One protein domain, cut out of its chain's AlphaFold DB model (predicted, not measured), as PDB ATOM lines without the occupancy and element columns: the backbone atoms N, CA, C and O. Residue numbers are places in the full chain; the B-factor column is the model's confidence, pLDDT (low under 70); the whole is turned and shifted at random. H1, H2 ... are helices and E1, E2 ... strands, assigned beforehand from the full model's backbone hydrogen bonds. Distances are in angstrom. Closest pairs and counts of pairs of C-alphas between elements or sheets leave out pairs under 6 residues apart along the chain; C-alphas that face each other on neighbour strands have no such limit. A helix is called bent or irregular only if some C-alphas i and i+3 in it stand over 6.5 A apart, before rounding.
ATOM      1  N   TYR A 197     133.897 222.082 179.169       58.16
ATOM      2  CA  TYR A 197     134.189 221.147 178.094       58.16
ATOM      3  C   TYR A 197     132.871 220.570 177.577       58.16
ATOM      4  O   TYR A 197     132.079 220.031 178.351       58.16
ATOM      5  N   ARG A 198     132.617 220.698 176.275       57.66
ATOM      6  CA  ARG A 198     131.468 220.082 175.604       57.66
ATOM      7  C   ARG A 198     131.976 219.389 174.347       57.66
ATOM      8  O   ARG A 198     132.653 220.010 173.543       57.66
ATOM      9  N   ARG A 199     131.671 218.094 174.196       59.75
ATOM     10  CA  ARG A 199     132.117 217.263 173.053       59.75
ATOM     11  C   ARG A 199     133.638 217.305 172.794       59.75
ATOM     12  O   ARG A 199     134.069 217.253 171.653       59.75
ATOM     13  N   GLY A 200     134.448 217.391 173.850       58.72
ATOM     14  CA  GLY A 200     135.914 217.434 173.738       58.72
ATOM     15  C   GLY A 200     136.502 218.823 173.461       58.72
ATOM     16  O   GLY A 200     137.716 218.979 173.534       58.72
ATOM     17  N   GLU A 201     135.672 219.845 173.240       59.16
ATOM     18  CA  GLU A 201     136.114 221.222 173.017       59.16
ATOM     19  C   GLU A 201     135.870 222.088 174.258       59.16
ATOM     20  O   GLU A 201     134.826 221.998 174.916       59.16
ATOM     21  N   ARG A 202     136.847 222.938 174.600       61.25
ATOM     22  CA  ARG A 202     136.692 223.924 175.674       61.25
ATOM     23  C   ARG A 202     135.871 225.091 175.145       61.25
ATOM     24  O   ARG A 202     136.381 225.927 174.408       61.25
ATOM     25  N   VAL A 203     134.622 225.181 175.576       67.88
ATOM     26  CA  VAL A 203     133.772 226.337 175.307       67.88
ATOM     27  C   VAL A 203     134.178 227.471 176.241       67.88
ATOM     28  O   VAL A 203     134.152 227.300 177.464       67.88
ATOM     29  N   GLY A 204     134.553 228.622 175.683       73.25
ATOM     30  CA  GLY A 204     134.873 229.809 176.466       73.25
ATOM     31  C   GLY A 204     133.665 230.390 177.202       73.25
ATOM     32  O   GLY A 204     132.509 230.264 176.786       73.25
ATOM     33  N   ALA A 205     133.955 231.057 178.313       80.25
ATOM     34  CA  ALA A 205     132.990 231.853 179.052       80.25
ATOM     35  C   ALA A 205     132.463 233.006 178.187       80.25
ATOM     36  O   ALA A 205     133.226 233.630 177.443       80.25
ATOM     37  N   ALA A 206     131.168 233.306 178.302       82.75
ATOM     38  CA  ALA A 206     130.635 234.548 177.761       82.75
ATOM     39  C   ALA A 206     131.209 235.752 178.520       82.75
ATOM     40  O   ALA A 206     131.344 235.702 179.744       82.75
ATOM     41  N   GLN A 207     131.516 236.830 177.797       87.12
ATOM     42  CA  GLN A 207     131.899 238.096 178.414       87.12
ATOM     43  C   GLN A 207     130.656 238.815 178.927       87.12
ATOM     44  O   GLN A 207     129.617 238.836 178.265       87.12
ATOM     45  N   ARG A 208     130.762 239.388 180.126       86.50
ATOM     46  CA  ARG A 208     129.704 240.225 180.683       86.50
ATOM     47  C   ARG A 208     129.782 241.595 180.022       86.50
ATOM     48  O   ARG A 208     130.807 242.254 180.119       86.50
ATOM     49  N   MET A 209     128.680 242.013 179.418       87.56
ATOM     50  CA  MET A 209     128.434 243.412 179.098       87.56
ATOM     51  C   MET A 209     127.648 244.006 180.265       87.56
ATOM     52  O   MET A 209     126.526 243.578 180.538       87.56
ATOM     53  N   GLY A 210     128.290 244.874 181.037       88.88
ATOM     54  CA  GLY A 210     127.693 245.556 182.171       88.88
ATOM     55  C   GLY A 210     127.060 246.884 181.774       88.88
ATOM     56  O   GLY A 210     127.036 247.284 180.613       88.88
ATOM     57  N   GLU A 211     126.541 247.569 182.786       92.62
ATOM     58  CA  GLU A 211     125.890 248.871 182.645       92.62
ATOM     59  C   GLU A 211     126.849 249.942 182.109       92.62
ATOM     60  O   GLU A 211     126.487 250.709 181.223       92.62
ATOM     61  N   MET A 212     128.112 249.925 182.549       96.19
ATOM     62  CA  MET A 212     129.130 250.858 182.057       96.19
ATOM     63  C   MET A 212     129.436 250.656 180.568       96.19
ATOM     64  O   MET A 212     129.653 251.630 179.850       96.19
ATOM     65  N   GLU A 213     129.432 249.411 180.079       94.94
ATOM     66  CA  GLU A 213     129.606 249.130 178.652       94.94
ATOM     67  C   GLU A 213     128.383 249.555 177.831       94.94
ATOM     68  O   GLU A 213     128.543 250.014 176.702       94.94
ATOM     69  N   VAL A 214     127.172 249.435 178.388       91.56
ATOM     70  CA  VAL A 214     125.947 249.961 177.762       91.56
ATOM     71  C   VAL A 214     126.044 251.477 177.611       91.56
ATOM     72  O   VAL A 214     125.924 251.967 176.491       91.56
ATOM     73  N   TRP A 215     126.366 252.203 178.686       95.31
ATOM     74  CA  TRP A 215     126.537 253.658 178.636       95.31
ATOM     75  C   TRP A 215     127.606 254.086 177.634       95.31
ATOM     76  O   TRP A 215     127.438 255.082 176.935       95.31
ATOM     77  N   ALA A 216     128.703 253.331 177.534       96.62
ATOM     78  CA  ALA A 216     129.748 253.611 176.558       96.62
ATOM     79  C   ALA A 216     129.238 253.484 175.112       96.62
ATOM     80  O   ALA A 216     129.575 254.323 174.277       96.62
ATOM     81  N   LEU A 217     128.419 252.470 174.805       94.56
ATOM     82  CA  LEU A 217     127.820 252.325 173.475       94.56
ATOM     83  C   LEU A 217     126.749 253.382 173.194       94.56
ATOM     84  O   LEU A 217     126.682 253.868 172.067       94.56
ATOM     85  N   GLU A 218     125.943 253.753 174.188       92.94
ATOM     86  CA  GLU A 218     124.958 254.836 174.059       92.94
ATOM     87  C   GLU A 218     125.644 256.180 173.792       92.94
ATOM     88  O   GLU A 218     125.269 256.887 172.860       92.94
ATOM     89  N   ALA A 219     126.700 256.508 174.543       96.44
ATOM     90  CA  ALA A 219     127.479 257.730 174.347       96.44
ATOM     91  C   ALA A 219     128.203 257.769 172.990       96.44
ATOM     92  O   ALA A 219     128.451 258.846 172.451       96.44
ATOM     93  N   ALA A 220     128.536 256.600 172.436       96.31
ATOM     94  CA  ALA A 220     129.110 256.459 171.101       96.31
ATOM     95  C   ALA A 220     128.055 256.418 169.975       96.31
ATOM     96  O   ALA A 220     128.427 256.203 168.823       96.31
ATOM     97  N   ASP A 221     126.763 256.570 170.297       96.00
ATOM     98  CA  ASP A 221     125.618 256.417 169.385       96.00
ATOM     99  C   ASP A 221     125.626 255.084 168.603       96.00
ATOM    100  O   ASP A 221     125.156 254.957 167.472       96.00
ATOM    101  N   ALA A 222     126.164 254.031 169.221       95.62
ATOM    102  CA  ALA A 222     126.315 252.708 168.624       95.62
ATOM    103  C   ALA A 222     125.040 251.858 168.794       95.62
ATOM    104  O   ALA A 222     125.095 250.698 169.215       95.62
ATOM    105  N   GLN A 223     123.879 252.428 168.456       90.12
ATOM    106  CA  GLN A 223     122.553 251.857 168.736       90.12
ATOM    107  C   GLN A 223     122.368 250.454 168.143       90.12
ATOM    108  O   GLN A 223     121.875 249.552 168.818       90.12
ATOM    109  N   THR A 224     122.822 250.232 166.907       89.75
ATOM    110  CA  THR A 224     122.735 248.920 166.244       89.75
ATOM    111  C   THR A 224     123.577 247.861 166.958       89.75
ATOM    112  O   THR A 224     123.148 246.717 167.090       89.75
ATOM    113  N   VAL A 225     124.763 248.235 167.454       91.19
ATOM    114  CA  VAL A 225     125.657 247.322 168.188       91.19
ATOM    115  C   VAL A 225     125.075 247.003 169.561       91.19
ATOM    116  O   VAL A 225     125.083 245.846 169.979       91.19
ATOM    117  N   LEU A 226     124.532 248.012 170.243       89.06
ATOM    118  CA  LEU A 226     123.854 247.842 171.521       89.06
ATOM    119  C   LEU A 226     122.628 246.928 171.383       89.06
ATOM    120  O   LEU A 226     122.470 245.987 172.163       89.06
ATOM    121  N   LEU A 227     121.802 247.143 170.356       85.00
ATOM    122  CA  LEU A 227     120.635 246.311 170.077       85.00
ATOM    123  C   LEU A 227     121.031 244.858 169.780       85.00
ATOM    124  O   LEU A 227     120.432 243.944 170.348       85.00
ATOM    125  N   ASP A 228     122.051 244.628 168.948       85.38
ATOM    126  CA  ASP A 228     122.587 243.286 168.661       85.38
ATOM    127  C   ASP A 228     123.096 242.588 169.936       85.38
ATOM    128  O   ASP A 228     122.785 241.420 170.201       85.38
ATOM    129  N   ALA A 229     123.830 243.322 170.778       85.50
ATOM    130  CA  ALA A 229     124.366 242.803 172.029       85.50
ATOM    131  C   ALA A 229     123.259 242.390 173.015       85.50
ATOM    132  O   ALA A 229     123.333 241.300 173.590       85.50
ATOM    133  N   LEU A 230     122.217 243.216 173.172       80.81
ATOM    134  CA  LEU A 230     121.098 242.962 174.087       80.81
ATOM    135  C   LEU A 230     120.124 241.890 173.574       80.81
ATOM    136  O   LEU A 230     119.501 241.196 174.378       80.81
ATOM    137  N   THR A 231     120.008 241.719 172.255       78.56
ATOM    138  CA  THR A 231     119.045 240.790 171.645       78.56
ATOM    139  C   THR A 231     119.701 239.491 171.182       78.56
ATOM    140  O   THR A 231     119.683 238.500 171.915       78.56
ATOM    141  N   GLN A 232     120.300 239.468 169.990       76.81
ATOM    142  CA  GLN A 232     120.793 238.257 169.327       76.81
ATOM    143  C   GLN A 232     121.902 237.565 170.133       76.81
ATOM    144  O   GLN A 232     121.947 236.333 170.231       76.81
ATOM    145  N   ARG A 233     122.790 238.343 170.767       79.62
ATOM    146  CA  ARG A 233     123.913 237.783 171.536       79.62
ATOM    147  C   ARG A 233     123.495 237.353 172.940       79.62
ATOM    148  O   ARG A 233     123.832 236.240 173.357       79.62
ATOM    149  N   ALA A 234     122.741 238.186 173.656       72.88
ATOM    150  CA  ALA A 234     122.400 237.941 175.056       72.88
ATOM    151  C   ALA A 234     121.087 237.170 175.274       72.88
ATOM    152  O   ALA A 234     121.072 236.266 176.105       72.88
ATOM    153  N   GLY A 235     120.004 237.507 174.572       62.59
ATOM    154  CA  GLY A 235     118.645 237.113 174.967       62.59
ATOM    155  C   GLY A 235     117.972 236.064 174.083       62.59
ATOM    156  O   GLY A 235     117.278 235.191 174.600       62.59
ATOM    157  N   ALA A 236     118.186 236.116 172.768       63.50
ATOM    158  CA  ALA A 236     117.426 235.306 171.821       63.50
ATOM    159  C   ALA A 236     117.953 233.873 171.695       63.50
ATOM    160  O   ALA A 236     119.149 233.631 171.480       63.50
ATOM    161  N   ARG A 237     117.037 232.902 171.781       65.19
ATOM    162  CA  ARG A 237     117.286 231.579 171.197       65.19
ATOM    163  C   ARG A 237     117.151 231.683 169.670       65.19
ATOM    164  O   ARG A 237     116.358 232.497 169.208       65.19
ATOM    165  N   PRO A 238     117.880 230.872 168.880       58.91
ATOM    166  CA  PRO A 238     117.803 230.921 167.415       58.91
ATOM    167  C   PRO A 238     116.380 230.754 166.857       58.91
ATOM    168  O   PRO A 238     116.084 231.250 165.778       58.91
ATOM    169  N   GLU A 239     115.506 230.070 167.599       60.97
ATOM    170  CA  GLU A 239     114.100 229.835 167.254       60.97
ATOM    171  C   GLU A 239     113.121 230.975 167.622       60.97
ATOM    172  O   GLU A 239     111.928 230.867 167.341       60.97
ATOM    173  N   GLU A 240     113.572 232.064 168.258       64.00
ATOM    174  CA  GLU A 240     112.687 233.132 168.747       64.00
ATOM    175  C   GLU A 240     112.528 234.285 167.751       64.00
ATOM    176  O   GLU A 240     113.478 234.999 167.443       64.00
ATOM    177  N   ALA A 241     111.288 234.502 167.296       58.75
ATOM    178  CA  ALA A 241     110.939 235.564 166.348       58.75
ATOM    179  C   ALA A 241     110.864 236.971 166.981       58.75
ATOM    180  O   ALA A 241     111.060 237.967 166.289       58.75
ATOM    181  N   ASP A 242     110.586 237.071 168.287       70.31
ATOM    182  CA  ASP A 242     110.435 238.345 169.009       70.31
ATOM    183  C   ASP A 242     111.694 238.658 169.835       70.31
ATOM    184  O   ASP A 242     111.787 238.387 171.038       70.31
ATOM    185  N   LEU A 243     112.694 239.209 169.143       66.19
ATOM    186  CA  LEU A 243     113.991 239.592 169.706       66.19
ATOM    187  C   LEU A 243     113.881 240.587 170.889       66.19
ATOM    188  O   LEU A 243     114.575 240.373 171.890       66.19
ATOM    189  N   PRO A 244     113.019 241.630 170.850       67.19
ATOM    190  CA  PRO A 244     112.804 242.521 171.993       67.19
ATOM    191  C   PRO A 244     112.322 241.809 173.261       67.19
ATOM    192  O   PRO A 244     112.842 242.067 174.347       67.19
ATOM    193  N   ARG A 245     111.364 240.877 173.154       67.75
ATOM    194  CA  ARG A 245     110.900 240.112 174.327       67.75
ATOM    195  C   ARG A 245     111.981 239.190 174.876       67.75
ATOM    196  O   ARG A 245     112.094 239.036 176.093       67.75
ATOM    197  N   ALA A 246     112.794 238.599 174.004       66.56
ATOM    198  CA  ALA A 246     113.887 237.728 174.416       66.56
ATOM    199  C   ALA A 246     114.940 238.462 175.271       66.56
ATOM    200  O   ALA A 246     115.457 237.890 176.232       66.56
ATOM    201  N   ALA A 247     115.194 239.748 174.995       68.00
ATOM    202  CA  ALA A 247     116.097 240.583 175.794       68.00
ATOM    203  C   ALA A 247     115.611 240.786 177.246       68.00
ATOM    204  O   ALA A 247     116.423 240.870 178.169       68.00
ATOM    205  N   LEU A 248     114.293 240.795 177.480       73.88
ATOM    206  CA  LEU A 248     113.698 241.018 178.804       73.88
ATOM    207  C   LEU A 248     113.643 239.762 179.686       73.88
ATOM    208  O   LEU A 248     113.415 239.878 180.891       73.88
ATOM    209  N   ARG A 249     113.885 238.566 179.137       73.88
ATOM    210  CA  ARG A 249     113.808 237.308 179.902       73.88
ATOM    211  C   ARG A 249     114.772 237.248 181.072       73.88
ATOM    212  O   ARG A 249     114.421 236.743 182.134       73.88
ATOM    213  N   SER A 250     115.982 237.775 180.901       72.44
ATOM    214  CA  SER A 250     116.931 237.836 182.011       72.44
ATOM    215  C   SER A 250     116.437 238.752 183.124       72.44
ATOM    216  O   SER A 250     116.599 238.427 184.298       72.44
ATOM    217  N   THR A 251     115.833 239.882 182.763       74.94
ATOM    218  CA  THR A 251     115.252 240.832 183.714       74.94
ATOM    219  C   THR A 251     114.069 240.200 184.443       74.94
ATOM    220  O   THR A 251     114.019 240.238 185.668       74.94
ATOM    221  N   GLN A 252     113.178 239.520 183.716       76.81
ATOM    222  CA  GLN A 252     112.068 238.758 184.291       76.81
ATOM    223  C   GLN A 252     112.563 237.666 185.249       76.81
ATOM    224  O   GLN A 252     112.059 237.558 186.361       76.81
ATOM    225  N   ALA A 253     113.579 236.895 184.858       76.19
ATOM    226  CA  ALA A 253     114.161 235.854 185.700       76.19
ATOM    227  C   ALA A 253     114.784 236.422 186.988       76.19
ATOM    228  O   ALA A 253     114.636 235.829 188.053       76.19
ATOM    229  N   HIS A 254     115.463 237.571 186.906       78.06
ATOM    230  CA  HIS A 254     116.041 238.227 188.079       78.06
ATOM    231  C   HIS A 254     114.956 238.727 189.040       78.06
ATOM    232  O   HIS A 254     115.049 238.541 190.251       78.06
ATOM    233  N   LEU A 255     113.892 239.307 188.492       79.81
ATOM    234  CA  LEU A 255     112.786 239.850 189.270       79.81
ATOM    235  C   LEU A 255     111.931 238.753 189.904       79.81
ATOM    236  O   LEU A 255     111.557 238.886 191.067       79.81
ATOM    237  N   ALA A 256     111.754 237.619 189.224       79.69
ATOM    238  CA  ALA A 256     111.064 236.456 189.773       79.69
ATOM    239  C   ALA A 256     111.759 235.890 191.024       79.69
ATOM    240  O   ALA A 256     111.083 235.374 191.919       79.69
ATOM    241  N   VAL A 257     113.094 235.999 191.115       81.50
ATOM    242  CA  VAL A 257     113.865 235.660 192.328       81.50
ATOM    243  C   VAL A 257     113.622 236.684 193.437       81.50
ATOM    244  O   VAL A 257     113.504 236.308 194.598       81.50
ATOM    245  N   ALA A 258     113.492 237.962 193.082       81.38
ATOM    246  CA  ALA A 258     113.131 239.034 194.009       81.38
ATOM    247  C   ALA A 258     111.637 239.031 194.411       81.38
ATOM    248  O   ALA A 258     111.206 239.916 195.145       81.38
ATOM    249  N   GLY A 259     110.851 238.048 193.951       80.31
ATOM    250  CA  GLY A 259     109.424 237.915 194.262       80.31
ATOM    251  C   GLY A 259     108.498 238.771 193.394       80.31
ATOM    252  O   GLY A 259     107.333 238.947 193.749       80.31
ATOM    253  N   TYR A 260     108.995 239.297 192.273       77.50
ATOM    254  CA  TYR A 260     108.225 240.076 191.308       77.50
ATOM    255  C   TYR A 260     108.039 239.288 190.019       77.50
ATOM    256  O   TYR A 260     109.014 238.879 189.394       77.50
ATOM    257  N   ASP A 261     106.801 239.133 189.572       69.31
ATOM    258  CA  ASP A 261     106.525 238.491 188.291       69.31
ATOM    259  C   ASP A 261     106.164 239.561 187.246       69.31
ATOM    260  O   ASP A 261     105.387 240.485 187.496       69.31
ATOM    261  N   LEU A 262     106.786 239.467 186.065       65.94
ATOM    262  CA  LEU A 262     106.473 240.329 184.926       65.94
ATOM    263  C   LEU A 262     105.242 239.760 184.216       65.94
ATOM    264  O   LEU A 262     105.337 238.716 183.567       65.94
ATOM    265  N   VAL A 263     104.106 240.443 184.325       62.31
ATOM    266  CA  VAL A 263     102.863 240.036 183.660       62.31
ATOM    267  C   VAL A 263     102.709 240.830 182.365       62.31
ATOM    268  O   VAL A 263     102.549 242.051 182.386       62.31
ATOM    269  N   ALA A 264     102.756 240.134 181.228       54.53
ATOM    270  CA  ALA A 264     102.347 240.687 179.942       54.53
ATOM    271  C   ALA A 264     100.871 240.337 179.712       54.53
ATOM    272  O   ALA A 264     100.492 239.172 179.787       54.53
ATOM    273  N   ASN A 265     100.029 241.336 179.451       54.44
ATOM    274  CA  ASN A 265      98.637 241.088 179.091       54.44
ATOM    275  C   ASN A 265      98.574 240.591 177.633       54.44
ATOM    276  O   ASN A 265      98.836 241.359 176.708       54.44
ATOM    277  N   GLU A 266      98.248 239.313 177.433       48.16
ATOM    278  CA  GLU A 266      98.185 238.676 176.108       48.16
ATOM    279  C   GLU A 266      96.965 239.116 175.275       48.16
ATOM    280  O   GLU A 266      96.907 238.865 174.072       48.16
ATOM    281  N   SER A 267      95.993 239.801 175.886       48.94
ATOM    282  CA  SER A 267      94.685 240.070 175.280       48.94
ATOM    283  C   SER A 267      94.628 241.300 174.366       48.94
ATOM    284  O   SER A 267      93.609 241.502 173.709       48.94
ATOM    285  N   ASN A 268      95.672 242.136 174.296       42.41
ATOM    286  CA  ASN A 268      95.617 243.399 173.549       42.41
ATOM    287  C   ASN A 268      96.771 243.561 172.553       42.41
ATOM    288  O   ASN A 268      97.942 243.596 172.916       42.41
ATOM    289  N   ARG A 269      96.422 243.761 171.274       41.50
ATOM    290  CA  ARG A 269      97.345 244.030 170.149       41.50
ATOM    291  C   ARG A 269      98.019 245.413 170.208       41.50
ATOM    292  O   ARG A 269      98.593 245.859 169.219       41.50
ATOM    293  N   HIS A 270      97.920 246.126 171.326       43.00
ATOM    294  CA  HIS A 270      98.494 247.456 171.520       43.00
ATOM    295  C   HIS A 270      99.427 247.424 172.725       43.00
ATOM    296  O   HIS A 270      99.066 246.900 173.776       43.00
ATOM    297  N   ALA A 271     100.633 247.966 172.549       43.41
ATOM    298  CA  ALA A 271     101.667 248.021 173.573       43.41
ATOM    299  C   ALA A 271     101.176 248.839 174.779       43.41
ATOM    300  O   ALA A 271     101.214 250.066 174.766       43.41
ATOM    301  N   GLN A 272     100.685 248.163 175.817       52.38
ATOM    302  CA  GLN A 272     100.465 248.774 177.124       52.38
ATOM    303  C   GLN A 272     101.650 248.495 178.049       52.38
ATOM    304  O   GLN A 272     102.370 247.508 177.888       52.38
ATOM    305  N   ALA A 273     101.848 249.402 179.008       49.88
ATOM    306  CA  ALA A 273     102.961 249.387 179.945       49.88
ATOM    307  C   ALA A 273     103.024 248.077 180.744       49.88
ATOM    308  O   ALA A 273     102.031 247.636 181.327       49.88
ATOM    309  N   LEU A 274     104.220 247.492 180.798       56.72
ATOM    310  CA  LEU A 274     104.539 246.382 181.688       56.72
ATOM    311  C   LEU A 274     104.302 246.812 183.144       56.72
ATOM    312  O   LEU A 274     104.738 247.892 183.550       56.72
ATOM    313  N   ARG A 275     103.611 245.978 183.927       59.00
ATOM    314  CA  ARG A 275     103.389 246.208 185.363       59.00
ATOM    315  C   ARG A 275     104.208 245.220 186.186       59.00
ATOM    316  O   ARG A 275     104.236 244.030 185.881       59.00
ATOM    317  N   TRP A 276     104.846 245.731 187.236       62.72
ATOM    318  CA  TRP A 276     105.541 244.937 188.246       62.72
ATOM    319  C   TRP A 276     104.580 244.624 189.381       62.72
ATOM    320  O   TRP A 276     103.914 245.525 189.888       62.72
ATOM    321  N   VAL A 277     104.501 243.356 189.763       67.25
ATOM    322  CA  VAL A 277     103.502 242.871 190.714       67.25
ATOM    323  C   VAL A 277     104.211 241.931 191.667       67.25
ATOM    324  O   VAL A 277     104.980 241.075 191.219       67.25
ATOM    325  N   LYS A 278     103.990 242.089 192.974       69.81
ATOM    326  CA  LYS A 278     104.472 241.091 193.931       69.81
ATOM    327  C   LYS A 278     103.757 239.774 193.670       69.81
ATOM    328  O   LYS A 278     102.561 239.767 193.389       69.81
ATOM    329  N   ARG A 279     104.473 238.658 193.796       69.19
ATOM    330  CA  ARG A 279     103.927 237.319 193.528       69.19
ATOM    331  C   ARG A 279     102.613 237.059 194.265       69.19
ATOM    332  O   ARG A 279     101.667 236.525 193.689       69.19
ATOM    333  N   ASP A 280     102.532 237.523 195.502       77.25
ATOM    334  CA  ASP A 280     101.368 237.319 196.359       77.25
ATOM    335  C   ASP A 280     100.160 238.161 195.927       77.25
ATOM    336  O   ASP A 280      99.051 237.863 196.341       77.25
ATOM    337  N   GLU A 281     100.336 239.165 195.062       73.69
ATOM    338  CA  GLU A 281      99.300 240.090 194.575       73.69
ATOM    339  C   GLU A 281      98.786 239.727 193.164       73.69
ATOM    340  O   GLU A 281      97.833 240.332 192.674       73.69
ATOM    341  N   ILE A 282      99.357 238.704 192.508       67.62
ATOM    342  CA  ILE A 282      99.005 238.306 191.126       67.62
ATOM    343  C   ILE A 282      97.517 237.972 190.968       67.62
ATOM    344  O   ILE A 282      96.916 238.261 189.933       67.62
ATOM    345  N   HIS A 283      96.897 237.403 192.004       65.94
ATOM    346  CA  HIS A 283      95.478 237.042 192.011       65.94
ATOM    347  C   HIS A 283      94.539 238.242 191.788       65.94
ATOM    348  O   HIS A 283      93.405 238.052 191.363       65.94
ATOM    349  N   GLN A 284      95.006 239.471 192.032       65.56
ATOM    350  CA  GLN A 284      94.234 240.704 191.841       65.56
ATOM    351  C   GLN A 284      94.207 241.173 190.378       65.56
ATOM    352  O   GLN A 284      93.465 242.094 190.039       65.56
ATOM    353  N   LEU A 285      95.020 240.563 189.511       59.62
ATOM    354  CA  LEU A 285      95.180 240.962 188.110       59.62
ATOM    355  C   LEU A 285      94.530 240.008 187.116       59.62
ATOM    356  O   LEU A 285      94.420 240.352 185.942       59.62
TER     357      LEU A 285
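This is residues 197 to 285 of the 295 residues of the protein "DNA-directed RNA polymerase" of Micropruina sp (UniProt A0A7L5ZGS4). A two-stranded hairpin of E2 and E3 makes one end of a loose, open chain of parts, and a helical hairpin of H1 and H2 makes the other end, with the long helix H3 between them. The short helix H4 follows E3 at the strand end, and residues 197 to 205, with the short strand E1, stick out as a free arm, as residues 266 to 271 do at the tip of the strand hairpin. The printed part has 89 residues, with four named helices and three named strands in the order E1 H1 H2 H3 E2 E3 H4. The sheet, in the order E2 - E3, is antiparallel and the class is mixed, helices and strands. The whole is loose, with a radius of gyration of the C-alphas of 16.6 A and spans of 48 by 38 by 26 A.

E2 is residues 260 to 263, 9.3 A long, with C-alpha 260 at (108.225, 240.076, 191.308). E3 is residues 275 to 278, 10.0 A, and H4 is residues 279 to 284, 10.4 A, with C-alpha 284 at (94.234, 240.704, 191.841). H3, residues 243 to 257, measures 23.0 A. H2 is residues 223 to 233, 14.4 A, and H1 is residues 211 to 219, 12.2 A. E1, residues 201 to 203, measures 6.1 A and begins with C-alpha 201 at (136.114, 221.222, 173.017).

E2 and E3 form an antiparallel hairpin, with N 261 and O 277 within hydrogen-bond range at 3.1 A. The closest C-alphas of H3 and E2 are those of Gln 252 and Leu 262, 5.8 A apart. The closest of E2 and H4 are those of Tyr 260 and Arg 279, 5.6 A. H3, with residues 243 to 247 alone, touches H2, closest at the C-alphas of Thr 231 and Ala 247, 5.1 A. H1 and H2 form a helical hairpin and touch at the C-alphas of Leu 217 and Leu 226, 6.3 A, running opposite ways at a tilt of 36 degrees, only just steep. E1 pairs with no named strand and is apart from H1. H4 is irregular, with C-alphas 280 and 283 7.3 A apart, and H3 only just, with C-alphas 247 and 250 6.8 A apart. O i to N i+4 pairs are within hydrogen-bond range throughout H1, in 6 of 7 in H2, 7 of 11 in H3 and 0 of 2 in H4, where 2 of 3 O i to N i+3 pairs are.

The C-alphas farthest apart, those of Gly 200 and Gln 284, are 51.1 A apart. The printed part has no cut. The link from E2 to E3, 11 residues, is long. The mean pLDDT of the printed part is 72.7, and 42 residues are under 70, among them residues 197 to 203 and 261 to 279.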